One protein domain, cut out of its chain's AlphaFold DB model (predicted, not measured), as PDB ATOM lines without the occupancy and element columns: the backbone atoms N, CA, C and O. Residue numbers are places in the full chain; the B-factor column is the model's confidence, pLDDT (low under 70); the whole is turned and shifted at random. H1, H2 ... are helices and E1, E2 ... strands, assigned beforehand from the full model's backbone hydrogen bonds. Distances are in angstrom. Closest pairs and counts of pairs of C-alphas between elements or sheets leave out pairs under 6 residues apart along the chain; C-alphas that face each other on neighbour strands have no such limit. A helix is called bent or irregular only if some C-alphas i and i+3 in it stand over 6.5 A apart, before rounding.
ATOM      1  N   PHE A   7     122.644  83.045 111.562       98.19
ATOM      2  CA  PHE A   7     122.426  84.301 112.279       98.19
ATOM      3  C   PHE A   7     121.027  84.862 112.033       98.19
ATOM      4  O   PHE A   7     120.420  84.585 111.000       98.19
ATOM      5  N   THR A   8     120.546  85.699 112.951       98.25
ATOM      6  CA  THR A   8     119.326  86.489 112.765       98.25
ATOM      7  C   THR A   8     119.657  87.953 112.486       98.25
ATOM      8  O   THR A   8     120.613  88.513 113.032       98.25
ATOM      9  N   ILE A   9     118.865  88.595 111.628       98.25
ATOM     10  CA  ILE A   9     118.794  90.056 111.519       98.25
ATOM     11  C   ILE A   9     117.469  90.472 112.148       98.25
ATOM     12  O   ILE A   9     116.417  90.076 111.660       98.25
ATOM     13  N   ASN A  10     117.534  91.270 113.211       98.19
ATOM     14  CA  ASN A  10     116.369  91.726 113.966       98.19
ATOM     15  C   ASN A  10     116.178  93.224 113.720       98.19
ATOM     16  O   ASN A  10     117.096  94.019 113.947       98.19
ATOM     17  N   ILE A  11     115.014  93.604 113.206       97.88
ATOM     18  CA  ILE A  11     114.737  94.940 112.684       97.88
ATOM     19  C   ILE A  11     113.625  95.574 113.531       97.88
ATOM     20  O   ILE A  11     112.569  94.963 113.716       97.88
ATOM     21  N   PRO A  12     113.819  96.809 114.031       96.62
ATOM     22  CA  PRO A  12     112.760  97.501 114.744       96.62
ATOM     23  C   PRO A  12     111.561  97.767 113.829       96.62
ATOM     24  O   PRO A  12     111.714  98.304 112.730       96.62
ATOM     25  N   LEU A  13     110.362  97.460 114.320       95.56
ATOM     26  CA  LEU A  13     109.098  97.866 113.716       95.56
ATOM     27  C   LEU A  13     108.327  98.735 114.709       95.56
ATOM     28  O   LEU A  13     108.059  98.318 115.831       95.56
ATOM     29  N   GLY A  14     107.955  99.946 114.296       92.94
ATOM     30  CA  GLY A  14     107.236 100.882 115.158       92.94
ATOM     31  C   GLY A  14     108.109 101.486 116.265       92.94
ATOM     32  O   GLY A  14     109.295 101.758 116.069       92.94
ATOM     33  N   ALA A  15     107.494 101.774 117.414       94.12
ATOM     34  CA  ALA A  15     108.202 102.305 118.572       94.12
ATOM     35  C   ALA A  15     109.017 101.196 119.254       94.12
ATOM     36  O   ALA A  15     108.488 100.131 119.547       94.12
ATOM     37  N   PHE A  16     110.288 101.469 119.541       95.56
ATOM     38  CA  PHE A  16     111.201 100.546 120.219       95.56
ATOM     39  C   PHE A  16     112.161 101.325 121.129       95.56
ATOM     40  O   PHE A  16     112.350 102.537 120.957       95.56
ATOM     41  N   ASP A  17     112.801 100.641 122.081       95.75
ATOM     42  CA  ASP A  17     113.825 101.261 122.925       95.75
ATOM     43  C   ASP A  17     115.138 101.458 122.148       95.75
ATOM     44  O   ASP A  17     115.886 100.521 121.853       95.75
ATOM     45  N   LYS A  18     115.466 102.722 121.858       96.00
ATOM     46  CA  LYS A  18     116.699 103.110 121.156       96.00
ATOM     47  C   LYS A  18     117.972 102.715 121.911       96.00
ATOM     48  O   LYS A  18     119.027 102.608 121.282       96.00
ATOM     49  N   LYS A  19     117.897 102.474 123.227       96.31
ATOM     50  CA  LYS A  19     119.026 101.986 124.029       96.31
ATOM     51  C   LYS A  19     119.539 100.642 123.515       96.31
ATOM     52  O   LYS A  19     120.752 100.437 123.543       96.31
ATOM     53  N   ILE A  20     118.661  99.780 122.989       96.56
ATOM     54  CA  ILE A  20     119.036  98.475 122.425       96.56
ATOM     55  C   ILE A  20     120.066  98.672 121.307       96.56
ATOM     56  O   ILE A  20     121.182  98.160 121.392       96.56
ATOM     57  N   LEU A  21     119.742  99.487 120.297       95.56
ATOM     58  CA  LEU A  21     120.665  99.778 119.195       95.56
ATOM     59  C   LEU A  21     121.893 100.568 119.660       95.56
ATOM     60  O   LEU A  21     122.997 100.313 119.183       95.56
ATOM     61  N   GLY A  22     121.724 101.489 120.614       95.75
ATOM     62  CA  GLY A  22     122.832 102.249 121.190       95.75
ATOM     63  C   GLY A  22     123.893 101.344 121.818       95.75
ATOM     64  O   GLY A  22     125.071 101.457 121.488       95.75
ATOM     65  N   VAL A  23     123.492 100.402 122.672       95.75
ATOM     66  CA  VAL A  23     124.411  99.448 123.313       95.75
ATOM     67  C   VAL A  23     124.951  98.440 122.301       95.75
ATOM     68  O   VAL A  23     126.163  98.222 122.245       95.75
ATOM     69  N   CYS A  24     124.089  97.854 121.464       94.50
ATOM     70  CA  CYS A  24     124.506  96.850 120.487       94.50
ATOM     71  C   CYS A  24     125.455  97.404 119.416       94.50
ATOM     72  O   CYS A  24     126.316  96.650 118.962       94.50
ATOM     73  N   GLY A  25     125.338  98.685 119.054       92.19
ATOM     74  CA  GLY A  25     126.176  99.339 118.047       92.19
ATOM     75  C   GLY A  25     127.460  99.984 118.575       92.19
ATOM     76  O   GLY A  25     128.389 100.167 117.796       92.19
ATOM     77  N   THR A  26     127.544 100.324 119.866       91.88
ATOM     78  CA  THR A  26     128.711 101.053 120.419       91.88
ATOM     79  C   THR A  26     129.572 100.240 121.379       91.88
ATOM     80  O   THR A  26     130.751 100.545 121.540       91.88
ATOM     81  N   LYS A  27     129.023  99.197 122.014       92.31
ATOM     82  CA  LYS A  27     129.776  98.334 122.933       92.31
ATOM     83  C   LYS A  27     130.167  97.027 122.249       92.31
ATOM     84  O   LYS A  27     129.370  96.418 121.534       92.31
ATOM     85  N   SER A  28     131.392  96.571 122.481       91.56
ATOM     86  CA  SER A  28     131.897  95.306 121.942       91.56
ATOM     87  C   SER A  28     131.403  94.126 122.788       91.56
ATOM     88  O   SER A  28     131.421  94.168 124.015       91.56
ATOM     89  N   GLY A  29     130.961  93.052 122.125       91.31
ATOM     90  CA  GLY A  29     130.549  91.811 122.796       91.31
ATOM     91  C   GLY A  29     131.716  91.007 123.383       91.31
ATOM     92  O   GLY A  29     131.485  89.998 124.037       91.31
ATOM     93  N   ARG A  30     132.968  91.432 123.141       90.19
ATOM     94  CA  ARG A  30     134.148  90.869 123.818       90.19
ATOM     95  C   ARG A  30     134.218  91.311 125.279       90.19
ATOM     96  O   ARG A  30     134.722  90.566 126.109       90.19
ATOM     97  N   ASP A  31     133.709  92.508 125.562       91.25
ATOM     98  CA  ASP A  31     133.862  93.180 126.854       91.25
ATOM     99  C   ASP A  31     132.604  93.059 127.717       91.25
ATOM    100  O   ASP A  31     132.680  93.126 128.943       91.25
ATOM    101  N   ILE A  32     131.441  92.887 127.081       94.69
ATOM    102  CA  ILE A  32     130.157  92.742 127.765       94.69
ATOM    103  C   ILE A  32     129.315  91.612 127.174       94.69
ATOM    104  O   ILE A  32     129.304  91.381 125.965       94.69
ATOM    105  N   ASP A  33     128.517  90.982 128.030       96.69
ATOM    106  CA  ASP A  33     127.388  90.160 127.608       96.69
ATOM    107  C   ASP A  33     126.186  91.078 127.340       96.69
ATOM    108  O   ASP A  33     125.549  91.590 128.263       96.69
ATOM    109  N   LYS A  34     125.898  91.317 126.056       96.12
ATOM    110  CA  LYS A  34     124.818  92.218 125.629       96.12
ATOM    111  C   LYS A  34     123.432  91.697 125.998       96.12
ATOM    112  O   LYS A  34     122.556  92.513 126.266       96.12
ATOM    113  N   VAL A  35     123.234  90.377 126.020       96.38
ATOM    114  CA  VAL A  35     121.947  89.779 126.400       96.38
ATOM    115  C   VAL A  35     121.723  90.006 127.888       96.38
ATOM    116  O   VAL A  35     120.669  90.489 128.281       96.38
ATOM    117  N   LYS A  36     122.742  89.769 128.716       97.00
ATOM    118  CA  LYS A  36     122.657  90.032 130.156       97.00
ATOM    119  C   LYS A  36     122.485  91.520 130.491       97.00
ATOM    120  O   LYS A  36     121.747  91.848 131.412       97.00
ATOM    121  N   GLU A  37     123.166  92.409 129.769       96.31
ATOM    122  CA  GLU A  37     123.121  93.864 129.991       96.31
ATOM    123  C   GLU A  37     121.771  94.487 129.600       96.31
ATOM    124  O   GLU A  37     121.288  95.403 130.267       96.31
ATOM    125  N   LEU A  38     121.182  94.033 128.490       96.50
ATOM    126  CA  LEU A  38     119.945  94.603 127.950       96.50
ATOM    127  C   LEU A  38     118.690  93.848 128.391       96.50
ATOM    128  O   LEU A  38     117.619  94.446 128.400       96.50
ATOM    129  N   GLY A  39     118.819  92.568 128.746       96.69
ATOM    130  CA  GLY A  39     117.703  91.683 129.076       96.69
ATOM    131  C   GLY A  39     116.639  91.564 127.977       96.69
ATOM    132  O   GLY A  39     115.464  91.644 128.324       96.69
ATOM    133  N   PRO A  40     117.000  91.424 126.682       96.62
ATOM    134  CA  PRO A  40     116.001  91.275 125.632       96.62
ATOM    135  C   PRO A  40     115.277  89.935 125.770       96.62
ATOM    136  O   PRO A  40     115.851  88.949 126.248       96.62
ATOM    137  N   THR A  41     114.043  89.882 125.285       97.69
ATOM    138  CA  THR A  41     113.305  88.626 125.180       97.69
ATOM    139  C   THR A  41     113.779  87.892 123.928       97.69
ATOM    140  O   THR A  41     113.594  88.365 122.802       97.69
ATOM    141  N   LEU A  42     114.449  86.757 124.135       98.12
ATOM    142  CA  LEU A  42     114.911  85.883 123.059       98.12
ATOM    143  C   LEU A  42     113.805  84.904 122.685       98.12
ATOM    144  O   LEU A  42     113.214  84.290 123.569       98.12
ATOM    145  N   GLU A  43     113.582  84.740 121.387       98.25
ATOM    146  CA  GLU A  43     112.570  83.830 120.853       98.25
ATOM    147  C   GLU A  43     113.224  82.733 120.022       98.25
ATOM    148  O   GLU A  43     114.186  82.987 119.282       98.25
ATOM    149  N   ASP A  44     112.700  81.517 120.162       98.06
ATOM    150  CA  ASP A  44     113.212  80.356 119.447       98.06
ATOM    151  C   ASP A  44     113.054  80.545 117.925       98.06
ATOM    152  O   ASP A  44     112.035  81.061 117.457       98.06
ATOM    153  N   PRO A  45     114.066  80.157 117.133       97.50
ATOM    154  CA  PRO A  45     114.000  80.222 115.677       97.50
ATOM    155  C   PRO A  45     113.143  79.097 115.075       97.50
ATOM    156  O   PRO A  45     113.018  78.008 115.635       97.50
ATOM    157  N   ASP A  46     112.658  79.321 113.857       97.69
ATOM    158  CA  ASP A  46     111.897  78.366 113.052       97.69
ATOM    159  C   ASP A  46     112.788  77.416 112.228       97.69
ATOM    160  O   ASP A  46     112.443  76.244 112.040       97.69
ATOM    161  N   LYS A  47     113.885  77.915 111.628       98.19
ATOM    162  CA  LYS A  47     114.703  77.173 110.633       98.19
ATOM    163  C   LYS A  47     116.201  77.113 110.938       98.19
ATOM    164  O   LYS A  47     116.914  76.380 110.240       98.19
ATOM    165  N   ILE A  48     116.693  77.861 111.922       97.69
ATOM    166  CA  ILE A  48     118.118  77.919 112.294       97.69
ATOM    167  C   ILE A  48     118.322  77.690 113.799       97.69
ATOM    168  O   ILE A  48     117.399  77.301 114.496       97.69
ATOM    169  N   SER A  49     119.542  77.880 114.302       97.44
ATOM    170  CA  SER A  49     119.927  77.684 115.712       97.44
ATOM    171  C   SER A  49     120.087  78.975 116.523       97.44
ATOM    172  O   SER A  49     120.431  78.920 117.703       97.44
ATOM    173  N   VAL A  50     119.902  80.142 115.900       97.81
ATOM    174  CA  VAL A  50     120.144  81.452 116.522       97.81
ATOM    175  C   VAL A  50     118.813  82.142 116.807       97.81
ATOM    176  O   VAL A  50     118.023  82.266 115.875       97.81
ATOM    177  N   PRO A  51     118.564  82.614 118.043       98.06
ATOM    178  CA  PRO A  51     117.279  83.198 118.412       98.06
ATOM    179  C   PRO A  51     117.018  84.554 117.748       98.06
ATOM    180  O   PRO A  51     117.947  85.283 117.370       98.06
ATOM    181  N   GLY A  52     115.736  84.900 117.647       98.12
ATOM    182  CA  GLY A  52     115.269  86.254 117.352       98.12
ATOM    183  C   GLY A  52     115.198  87.127 118.612       98.12
ATOM    184  O   GLY A  52     115.360  86.637 119.731       98.12
ATOM    185  N   ILE A  53     114.970  88.431 118.437       98.06
ATOM    186  CA  ILE A  53     114.811  89.407 119.529       98.06
ATOM    187  C   ILE A  53     113.430  90.052 119.422       98.06
ATOM    188  O   ILE A  53     113.179  90.824 118.495       98.06
ATOM    189  N   LYS A  54     112.549  89.791 120.391       97.31
ATOM    190  CA  LYS A  54     111.153  90.255 120.369       97.31
ATOM    191  C   LYS A  54     111.010  91.774 120.319       97.31
ATOM    192  O   LYS A  54     110.131  92.295 119.642       97.31
ATOM    193  N   GLU A  55     111.893  92.512 120.988       97.44
ATOM    194  CA  GLU A  55     111.874  93.978 120.982       97.44
ATOM    195  C   GLU A  55     112.281  94.587 119.621       97.44
ATOM    196  O   GLU A  55     112.112  95.789 119.405       97.44
ATOM    197  N   LEU A  56     112.805  93.770 118.699       97.50
ATOM    198  CA  LEU A  56     113.160  94.112 117.318       97.50
ATOM    199  C   LEU A  56     112.502  93.095 116.358       97.50
ATOM    200  O   LEU A  56     113.197  92.309 115.713       97.50
ATOM    201  N   PRO A  57     111.160  93.086 116.277       97.69
ATOM    202  CA  PRO A  57     110.390  91.876 115.995       97.69
ATOM    203  C   PRO A  57     110.466  91.379 114.551       97.69
ATOM    204  O   PRO A  57     110.213  90.198 114.315       97.69
ATOM    205  N   LEU A  58     110.797  92.233 113.571       98.38
ATOM    206  CA  LEU A  58     111.002  91.764 112.201       98.38
ATOM    207  C   LEU A  58     112.317  90.991 112.137       98.38
ATOM    208  O   LEU A  58     113.397  91.581 112.132       98.38
ATOM    209  N   THR A  59     112.197  89.672 112.070       98.62
ATOM    210  CA  THR A  59     113.310  88.736 112.167       98.62
ATOM    211  C   THR A  59     113.547  88.072 110.822       98.62
ATOM    212  O   THR A  59     112.632  87.519 110.212       98.62
ATOM    213  N   LEU A  60     114.793  88.129 110.356       98.69
ATOM    214  CA  LEU A  60     115.274  87.382 109.201       98.69
ATOM    215  C   LEU A  60     116.245  86.316 109.688       98.69
ATOM    216  O   LEU A  60     117.296  86.647 110.236       98.69
ATOM    217  N   GLU A  61     115.922  85.054 109.456       98.69
ATOM    218  CA  GLU A  61     116.843  83.952 109.704       98.69
ATOM    219  C   GLU A  61     117.728  83.741 108.488       98.69
ATOM    220  O   GLU A  61     117.235  83.551 107.373       98.69
ATOM    221  N   CYS A  62     119.038  83.749 108.698       98.62
ATOM    222  CA  CYS A  62     120.013  83.757 107.625       98.62
ATOM    223  C   CYS A  62     121.075  82.672 107.807       98.62
ATOM    224  O   CYS A  62     121.464  82.320 108.923       98.62
ATOM    225  N   LYS A  63     121.603  82.194 106.677       98.25
ATOM    226  CA  LYS A  63     122.804  81.350 106.617       98.25
ATOM    227  C   LYS A  63     123.847  81.987 105.716       98.25
ATOM    228  O   LYS A  63     123.518  82.471 104.636       98.25
ATOM    229  N   ILE A  64     125.102  81.994 106.148       98.00
ATOM    230  CA  ILE A  64     126.222  82.462 105.330       98.00
ATOM    231  C   ILE A  64     126.379  81.516 104.136       98.00
ATOM    232  O   ILE A  64     126.563  80.314 104.312       98.00
ATOM    233  N   VAL A  65     126.340  82.075 102.927       97.88
ATOM    234  CA  VAL A  65     126.583  81.345 101.670       97.88
ATOM    235  C   VAL A  65     127.891  81.755 100.999       97.88
ATOM    236  O   VAL A  65     128.411  81.019 100.165       97.88
ATOM    237  N   TYR A  66     128.445  82.911 101.371       97.62
ATOM    238  CA  TYR A  66     129.742  83.372 100.891       97.62
ATOM    239  C   TYR A  66     130.410  84.305 101.906       97.62
ATOM    240  O   TYR A  66     129.739  85.076 102.594       97.62
ATOM    241  N   GLN A  67     131.740  84.236 101.986       96.69
ATOM    242  CA  GLN A  67     132.561  85.130 102.798       96.69
ATOM    243  C   GLN A  67     133.873  85.464 102.086       96.69
ATOM    244  O   GLN A  67     134.468  84.597 101.444       96.69
ATOM    245  N   GLN A  68     134.338  86.704 102.222       96.44
ATOM    246  CA  GLN A  68     135.595  87.153 101.627       96.44
ATOM    247  C   GLN A  68     136.237  88.263 102.461       96.44
ATOM    248  O   GLN A  68     135.618  89.297 102.708       96.44
ATOM    249  N   VAL A  69     137.501  88.074 102.848       96.81
ATOM    250  CA  VAL A  69     138.340  89.169 103.360       96.81
ATOM    251  C   VAL A  69     138.605  90.139 102.215       96.81
ATOM    252  O   VAL A  69     138.955  89.701 101.118       96.81
ATOM    253  N   GLN A  70     138.434  91.442 102.453       96.25
ATOM    254  CA  GLN A  70     138.680  92.455 101.428       96.25
ATOM    255  C   GLN A  70     140.067  92.286 100.798       96.25
ATOM    256  O   GLN A  70     141.064  92.085 101.493       96.25
ATOM    257  N   ASP A  71     140.129  92.396  99.471       96.88
ATOM    258  CA  ASP A  71     141.403  92.365  98.763       96.88
ATOM    259  C   ASP A  71     142.181  93.648  99.057       96.88
ATOM    260  O   ASP A  71     141.844  94.729  98.567       96.88
ATOM    261  N   LYS A  72     143.252  93.511  99.840       95.69
ATOM    262  CA  LYS A  72     144.168  94.601 100.180       95.69
ATOM    263  C   LYS A  72     144.671  95.340  98.939       95.69
ATOM    264  O   LYS A  72     144.824  96.556  98.986       95.69
ATOM    265  N   ASN A  73     144.922  94.621  97.844       96.94
ATOM    266  CA  ASN A  73     145.493  95.194  96.626       96.94
ATOM    267  C   ASN A  73     144.480  96.039  95.844       96.94
ATOM    268  O   ASN A  73     144.875  96.879  95.037       96.94
ATOM    269  N   ALA A  74     143.185  95.850  96.102       97.50
ATOM    270  CA  ALA A  74     142.112  96.650  95.527       97.50
ATOM    271  C   ALA A  74     141.812  97.927  96.341       97.50
ATOM    272  O   ALA A  74     141.000  98.751  95.916       97.50
ATOM    273  N   ILE A  75     142.450  98.119  97.504       97.19
ATOM    274  CA  ILE A  75     142.262  99.292  98.367       97.19
ATOM    275  C   ILE A  75     143.401 100.286  98.124       97.19
ATOM    276  O   ILE A  75     144.580  99.950  98.197       97.19
ATOM    277  N   THR A  76     143.056 101.550  97.872       98.00
ATOM    278  CA  THR A  76     144.053 102.612  97.662       98.00
ATOM    279  C   THR A  76     144.966 102.781  98.887       98.00
ATOM    280  O   THR A  76     144.446 102.729 100.006       98.00
ATOM    281  N   PRO A  77     146.259 103.122  98.718       97.44
ATOM    282  CA  PRO A  77     147.194 103.301  99.835       97.44
ATOM    283  C   PRO A  77     146.695 104.250 100.936       97.44
ATOM    284  O   PRO A  77     146.768 103.910 102.110       97.44
ATOM    285  N   ASN A  78     146.090 105.385 100.567       97.81
ATOM    286  CA  ASN A  78     145.530 106.347 101.526       97.81
ATOM    287  C   ASN A  78     144.409 105.745 102.398       97.81
ATOM    288  O   ASN A  78     144.301 106.042 103.583       97.81
ATOM    289  N   ASN A  79     143.568 104.883 101.820       97.31
ATOM    290  CA  ASN A  79     142.517 104.201 102.578       97.31
ATOM    291  C   ASN A  79     143.087 103.077 103.452       97.31
ATOM    292  O   ASN A  79     142.566 102.859 104.541       97.31
ATOM    293  N   LEU A  80     144.152 102.399 103.011       97.31
ATOM    294  CA  LEU A  80     144.863 101.429 103.848       97.31
ATOM    295  C   LEU A  80     145.457 102.103 105.086       97.31
ATOM    296  O   LEU A  80     145.232 101.627 106.189       97.31
ATOM    297  N   GLU A  81     146.139 103.233 104.926       96.69
ATOM    298  CA  GLU A  81     146.721 103.967 106.053       96.69
ATOM    299  C   GLU A  81     145.647 104.499 107.012       96.69
ATOM    300  O   GLU A  81     145.751 104.337 108.225       96.69
ATOM    301  N   ARG A  82     144.575 105.091 106.473       97.06
ATOM    302  CA  ARG A  82     143.534 105.733 107.284       97.06
ATOM    303  C   ARG A  82     142.611 104.749 108.002       97.06
ATOM    304  O   ARG A  82     142.205 105.019 109.130       97.06
ATOM    305  N   PHE A  83     142.190 103.683 107.323       96.75
ATOM    306  CA  PHE A  83     141.164 102.767 107.835       96.75
ATOM    307  C   PHE A  83     141.737 101.443 108.334       96.75
ATOM    308  O   PHE A  83     141.067 100.783 109.125       96.75
ATOM    309  N   TYR A  84     142.962 101.097 107.921       96.94
ATOM    310  CA  TYR A  84     143.641  99.858 108.300       96.94
ATOM    311  C   TYR A  84     145.071 100.069 108.844       96.94
ATOM    312  O   TYR A  84     146.019  99.430 108.359       96.94
ATOM    313  N   PRO A  85     145.267 100.973 109.824       97.25
ATOM    314  CA  PRO A  85     146.588 101.293 110.363       97.25
ATOM    315  C   PRO A  85     147.233 100.057 111.003       97.25
ATOM    316  O   PRO A  85     146.658  99.416 111.881       97.25
ATOM    317  N   GLN A  86     148.433  99.694 110.544       96.50
ATOM    318  CA  GLN A  86     149.085  98.431 110.926       96.50
ATOM    319  C   GLN A  86     149.660  98.437 112.352       96.50
ATOM    320  O   GLN A  86     149.990  97.381 112.889       96.50
ATOM    321  N   ASP A  87     149.768  99.611 112.965       96.75
ATOM    322  CA  ASP A  87     150.226  99.843 114.334       96.75
ATOM    323  C   ASP A  87     149.089  99.834 115.371       96.75
ATOM    324  O   ASP A  87     149.359  99.840 116.573       96.75
ATOM    325  N   VAL A  88     147.822  99.766 114.940       97.25
ATOM    326  CA  VAL A  88     146.662  99.708 115.839       97.25
ATOM    327  C   VAL A  88     146.180  98.267 116.003       97.25
ATOM    328  O   VAL A  88     145.921  97.553 115.034       97.25
ATOM    329  N   ASP A  89     146.036  97.830 117.253       95.81
ATOM    330  CA  ASP A  89     145.682  96.451 117.575       95.81
ATOM    331  C   ASP A  89     144.246  96.054 117.166       95.81
ATOM    332  O   ASP A  89     143.314  96.854 117.248       95.81
ATOM    333  N   SER A  90     144.059  94.775 116.815       94.75
ATOM    334  CA  SER A  90     142.778  94.141 116.439       94.75
ATOM    335  C   SER A  90     141.684  94.247 117.517       94.75
ATOM    336  O   SER A  90     140.490  94.031 117.273       94.75
ATOM    337  N   SER A  91     142.064  94.523 118.766       90.50
ATOM    338  CA  SER A  91     141.114  94.777 119.851       90.50
ATOM    339  C   SER A  91     140.403  96.130 119.735       90.50
ATOM    340  O   SER A  91     139.300  96.282 120.270       90.50
ATOM    341  N   PHE A  92     140.951  97.095 118.995       91.25
ATOM    342  CA  PHE A  92     140.309  98.388 118.802       91.25
ATOM    343  C   PHE A  92     139.145  98.279 117.810       91.25
ATOM    344  O   PHE A  92     139.285  97.735 116.724       91.25
ATOM    345  N   TYR A  93     137.968  98.788 118.172       82.69
ATOM    346  CA  TYR A  93     136.736  98.646 117.378       82.69
ATOM    347  C   TYR A  93     136.632  99.624 116.193       82.69
ATOM    348  O   TYR A  93     135.708  99.509 115.392       82.69
ATOM    349  N   GLY A  94     137.523 100.618 116.121       89.06
ATOM    350  CA  GLY A  94     137.604 101.582 115.023       89.06
ATOM    351  C   GLY A  94     138.565 101.131 113.923       89.06
ATOM    352  O   GLY A  94     138.692  99.943 113.646       89.06
ATOM    353  N   ALA A  95     139.268 102.088 113.314       95.38
ATOM    354  CA  ALA A  95     140.343 101.790 112.370       95.38
ATOM    355  C   ALA A  95     141.460 101.008 113.081       95.38
ATOM    356  O   ALA A  95     142.087 101.532 114.001       95.38
ATOM    357  N   ASN A  96     141.676  99.759 112.673       96.38
ATOM    358  CA  ASN A  96     142.664  98.844 113.242       96.38
ATOM    359  C   ASN A  96     143.387  98.078 112.121       96.38
ATOM    360  O   ASN A  96     143.039  98.222 110.954       96.38
ATOM    361  N   LYS A  97     144.380  97.252 112.451       96.75
ATOM    362  CA  LYS A  97     145.194  96.545 111.446       96.75
ATOM    363  C   LYS A  97     144.451  95.514 110.579       96.75
ATOM    364  O   LYS A  97     145.018  95.080 109.570       96.75
ATOM    365  N   ASP A  98     143.230  95.120 110.938       96.75
ATOM    366  CA  ASP A  98     142.484  94.038 110.295       96.75
ATOM    367  C   ASP A  98     141.612  94.535 109.140       96.75
ATOM    368  O   ASP A  98     140.835  95.480 109.263       96.75
ATOM    369  N   LEU A  99     141.677  93.835 108.007       96.69
ATOM    370  CA  LEU A  99     140.780  94.087 106.882       96.69
ATOM    371  C   LEU A  99     139.373  93.567 107.184       96.69
ATOM    372  O   LEU A  99     139.190  92.505 107.782       96.69
ATOM    373  N   HIS A 100     138.362  94.284 106.694       94.81
ATOM    374  CA  HIS A 100     136.982  93.829 106.821       94.81
ATOM    375  C   HIS A 100     136.756  92.515 106.057       94.81
ATOM    376  O   HIS A 100     137.308  92.290 104.978       94.81
ATOM    377  N   THR A 101     135.875  91.675 106.598       95.50
ATOM    378  CA  THR A 101     135.343  90.492 105.910       95.50
ATOM    379  C   THR A 101     133.912  90.771 105.475       95.50
ATOM    380  O   THR A 101     133.066  91.119 106.299       95.50
ATOM    381  N   ALA A 102     133.635  90.623 104.183       95.88
ATOM    382  CA  ALA A 102     132.287  90.676 103.646       95.88
ATOM    383  C   ALA A 102     131.618  89.308 103.820       95.88
ATOM    384  O   ALA A 102     132.158  88.298 103.371       95.88
ATOM    385  N   TYR A 103     130.442  89.286 104.444       97.00
ATOM    386  CA  TYR A 103     129.611  88.095 104.608       97.00
ATOM    387  C   TYR A 103     128.319  88.266 103.814       97.00
ATOM    388  O   TYR A 103     127.637  89.280 103.942       97.00
ATOM    389  N   TYR A 104     127.971  87.259 103.023       97.56
ATOM    390  CA  TYR A 104     126.758  87.232 102.220       97.56
ATOM    391  C   TYR A 104     125.853  86.156 102.807       97.56
ATOM    392  O   TYR A 104     126.192  84.969 102.804       97.56
ATOM    393  N   GLY A 105     124.726  86.593 103.358       97.62
ATOM    394  CA  GLY A 105     123.716  85.721 103.940       97.62
ATOM    395  C   GLY A 105     122.574  85.459 102.968       97.62
ATOM    396  O   GLY A 105     122.074  86.385 102.334       97.62
ATOM    397  N   GLN A 106     122.138  84.207 102.886       98.44
ATOM    398  CA  GLN A 106     120.854  83.842 102.306       98.44
ATOM    399  C   GLN A 106     119.783  83.912 103.395       98.44
ATOM    400  O   GLN A 106     119.948  83.293 104.444       98.44
ATOM    401  N   ILE A 107     118.685  84.622 103.124       98.62
ATOM    402  CA  ILE A 107     117.488  84.607 103.971       98.62
ATOM    403  C   ILE A 107     116.793  83.253 103.787       98.62
ATOM    404  O   ILE A 107     116.435  82.883 102.668       98.62
ATOM    405  N   ILE A 108     116.629  82.520 104.882       98.44
ATOM    406  CA  ILE A 108     115.979  81.205 104.947       98.44
ATOM    407  C   ILE A 108     114.533  81.334 105.428       98.44
ATOM    408  O   ILE A 108     113.674  80.573 104.988       98.44
ATOM    409  N   ASN A 109     114.260  82.302 106.306       98.56
ATOM    410  CA  ASN A 109     112.922  82.609 106.798       98.56
ATOM    411  C   ASN A 109     112.801  84.100 107.146       98.56
ATOM    412  O   ASN A 109     113.807  84.756 107.426       98.56
ATOM    413  N   ALA A 110     111.578  84.628 107.127       98.38
ATOM    414  CA  ALA A 110     111.280  86.006 107.502       98.38
ATOM    415  C   ALA A 110     109.897  86.092 108.154       98.38
ATOM    416  O   ALA A 110     108.909  85.660 107.562       98.38
ATOM    417  N   TYR A 111     109.829  86.662 109.354       98.44
ATOM    418  CA  TYR A 111     108.595  86.751 110.131       98.44
ATOM    419  C   TYR A 111     108.636  87.924 111.114       98.44
ATOM    420  O   TYR A 111     109.662  88.582 111.292       98.44
ATOM    421  N   ILE A 112     107.486  88.207 111.724       98.25
ATOM    422  CA  ILE A 112     107.347  89.170 112.816       98.25
ATOM    423  C   ILE A 112     107.061  88.363 114.076       98.25
ATOM    424  O   ILE A 112     106.120  87.576 114.092       98.25
ATOM    425  N   ILE A 113     107.881  88.551 115.101       97.06
ATOM    426  CA  ILE A 113     107.651  87.985 116.430       97.06
ATOM    427  C   ILE A 113     106.480  88.721 117.098       97.06
ATOM    428  O   ILE A 113     106.457  89.956 117.106       97.06
TER     429      ILE A 113
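Overview. This is residues 7 to 113 of the 114 residues of an uncharacterized protein of Erysipelatoclostridium ramosum (UniProt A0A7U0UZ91). The model is an open, curved frame: a long bent ribbon of two antiparallel strands, E2 and E3, makes one side of it, and the short strand E1 adds a third strand beside residues 58 to 62 of E2. The short helices H1 and H2 lie at the E1 end, across a hollow from the ribbon, while H3 and the long loop of residues 84 to 100 make a second group at the other end, where residues 73 to 79 stick out. The printed part has 107 residues, with three named helices and three named strands in the order E1, H1, H2, E2, H3, E3; the sheet runs E1, E2, E3, all antiparallel. The class is mixed, helices and strands, with under half of the residues in named elements. The whole is loose, with a radius of gyration of the C-alphas of 16.9 A, and only just elongated, with spans of 45 by 30 by 24 A.

Arrangement. E1, residues 7 to 11, is an edge strand of the sheet and the antiparallel neighbour of E2, residues 58 to 69, with 129 degrees between their directions. The C-alphas of Thr 8 and Glu 61 face each other at 4.7 A, and N 9 and O 60 are within hydrogen-bond range at 2.9 A. E2 is the inner strand, and its other neighbour is the edge strand E3, residues 101 to 112, antiparallel at 163 degrees. Among the pairs within hydrogen-bond range here are N 59 and O 111, 2.9 A, and N 102 and O 68, 2.8 A. E2 bends by 71 degrees at residue 65 and E3 by 73 degrees at residue 108; the sheet is twisted, its C-alphas lying up to 5.6 A off their best plane. H1, residues 18 to 26, and H2, residues 34 to 38, only just touch, with 3 pairs of C-alphas within 8 A; the closest are those of Ile 20 and Leu 38, 6.8 A apart. H3, residues 77 to 83, touches no helix and is apart from both H1 and H2. H1, H2 and H3 are not on the sheet, with 0 pairs of C-alphas within 10 A for each. In H1, H2 and H3 every O i to N i+4 pair is within hydrogen-bond range.

Along the chain. E1 begins at C-alpha 7, (122.426, 84.301, 112.279), and runs 13.1 A to Ile 11. H1 measures 12.2 A from Lys 18 to Thr 26, and H2 follows from Lys 34 to Leu 38. E2 covers 28.8 A from Leu 58 to Val 69, whose C-alpha is at (138.340, 89.169, 103.360). H3 runs 10.0 A from Pro 77 to Phe 83. E3 covers 28.9 A from Thr 101 to Ile 112, whose C-alpha is at (107.347, 89.170, 112.816).

Size, cuts and confidence. The two C-alphas farthest apart are those of Pro 77 and Ile 113, 45.5 A, while the first and last printed, Phe 7 and Ile 113, are 15.8 A apart. The links H2 to E2, 19 residues, and H3 to E3, 17 residues, are long; in the first, residues 42 to 43 pair antiparallel with residues 52 to 53. Residues 73 to 79, of which 77 to 79 belong to H3, stand free. The printed part has no cut. Its mean pLDDT is 96.4, and no printed residue is under 70.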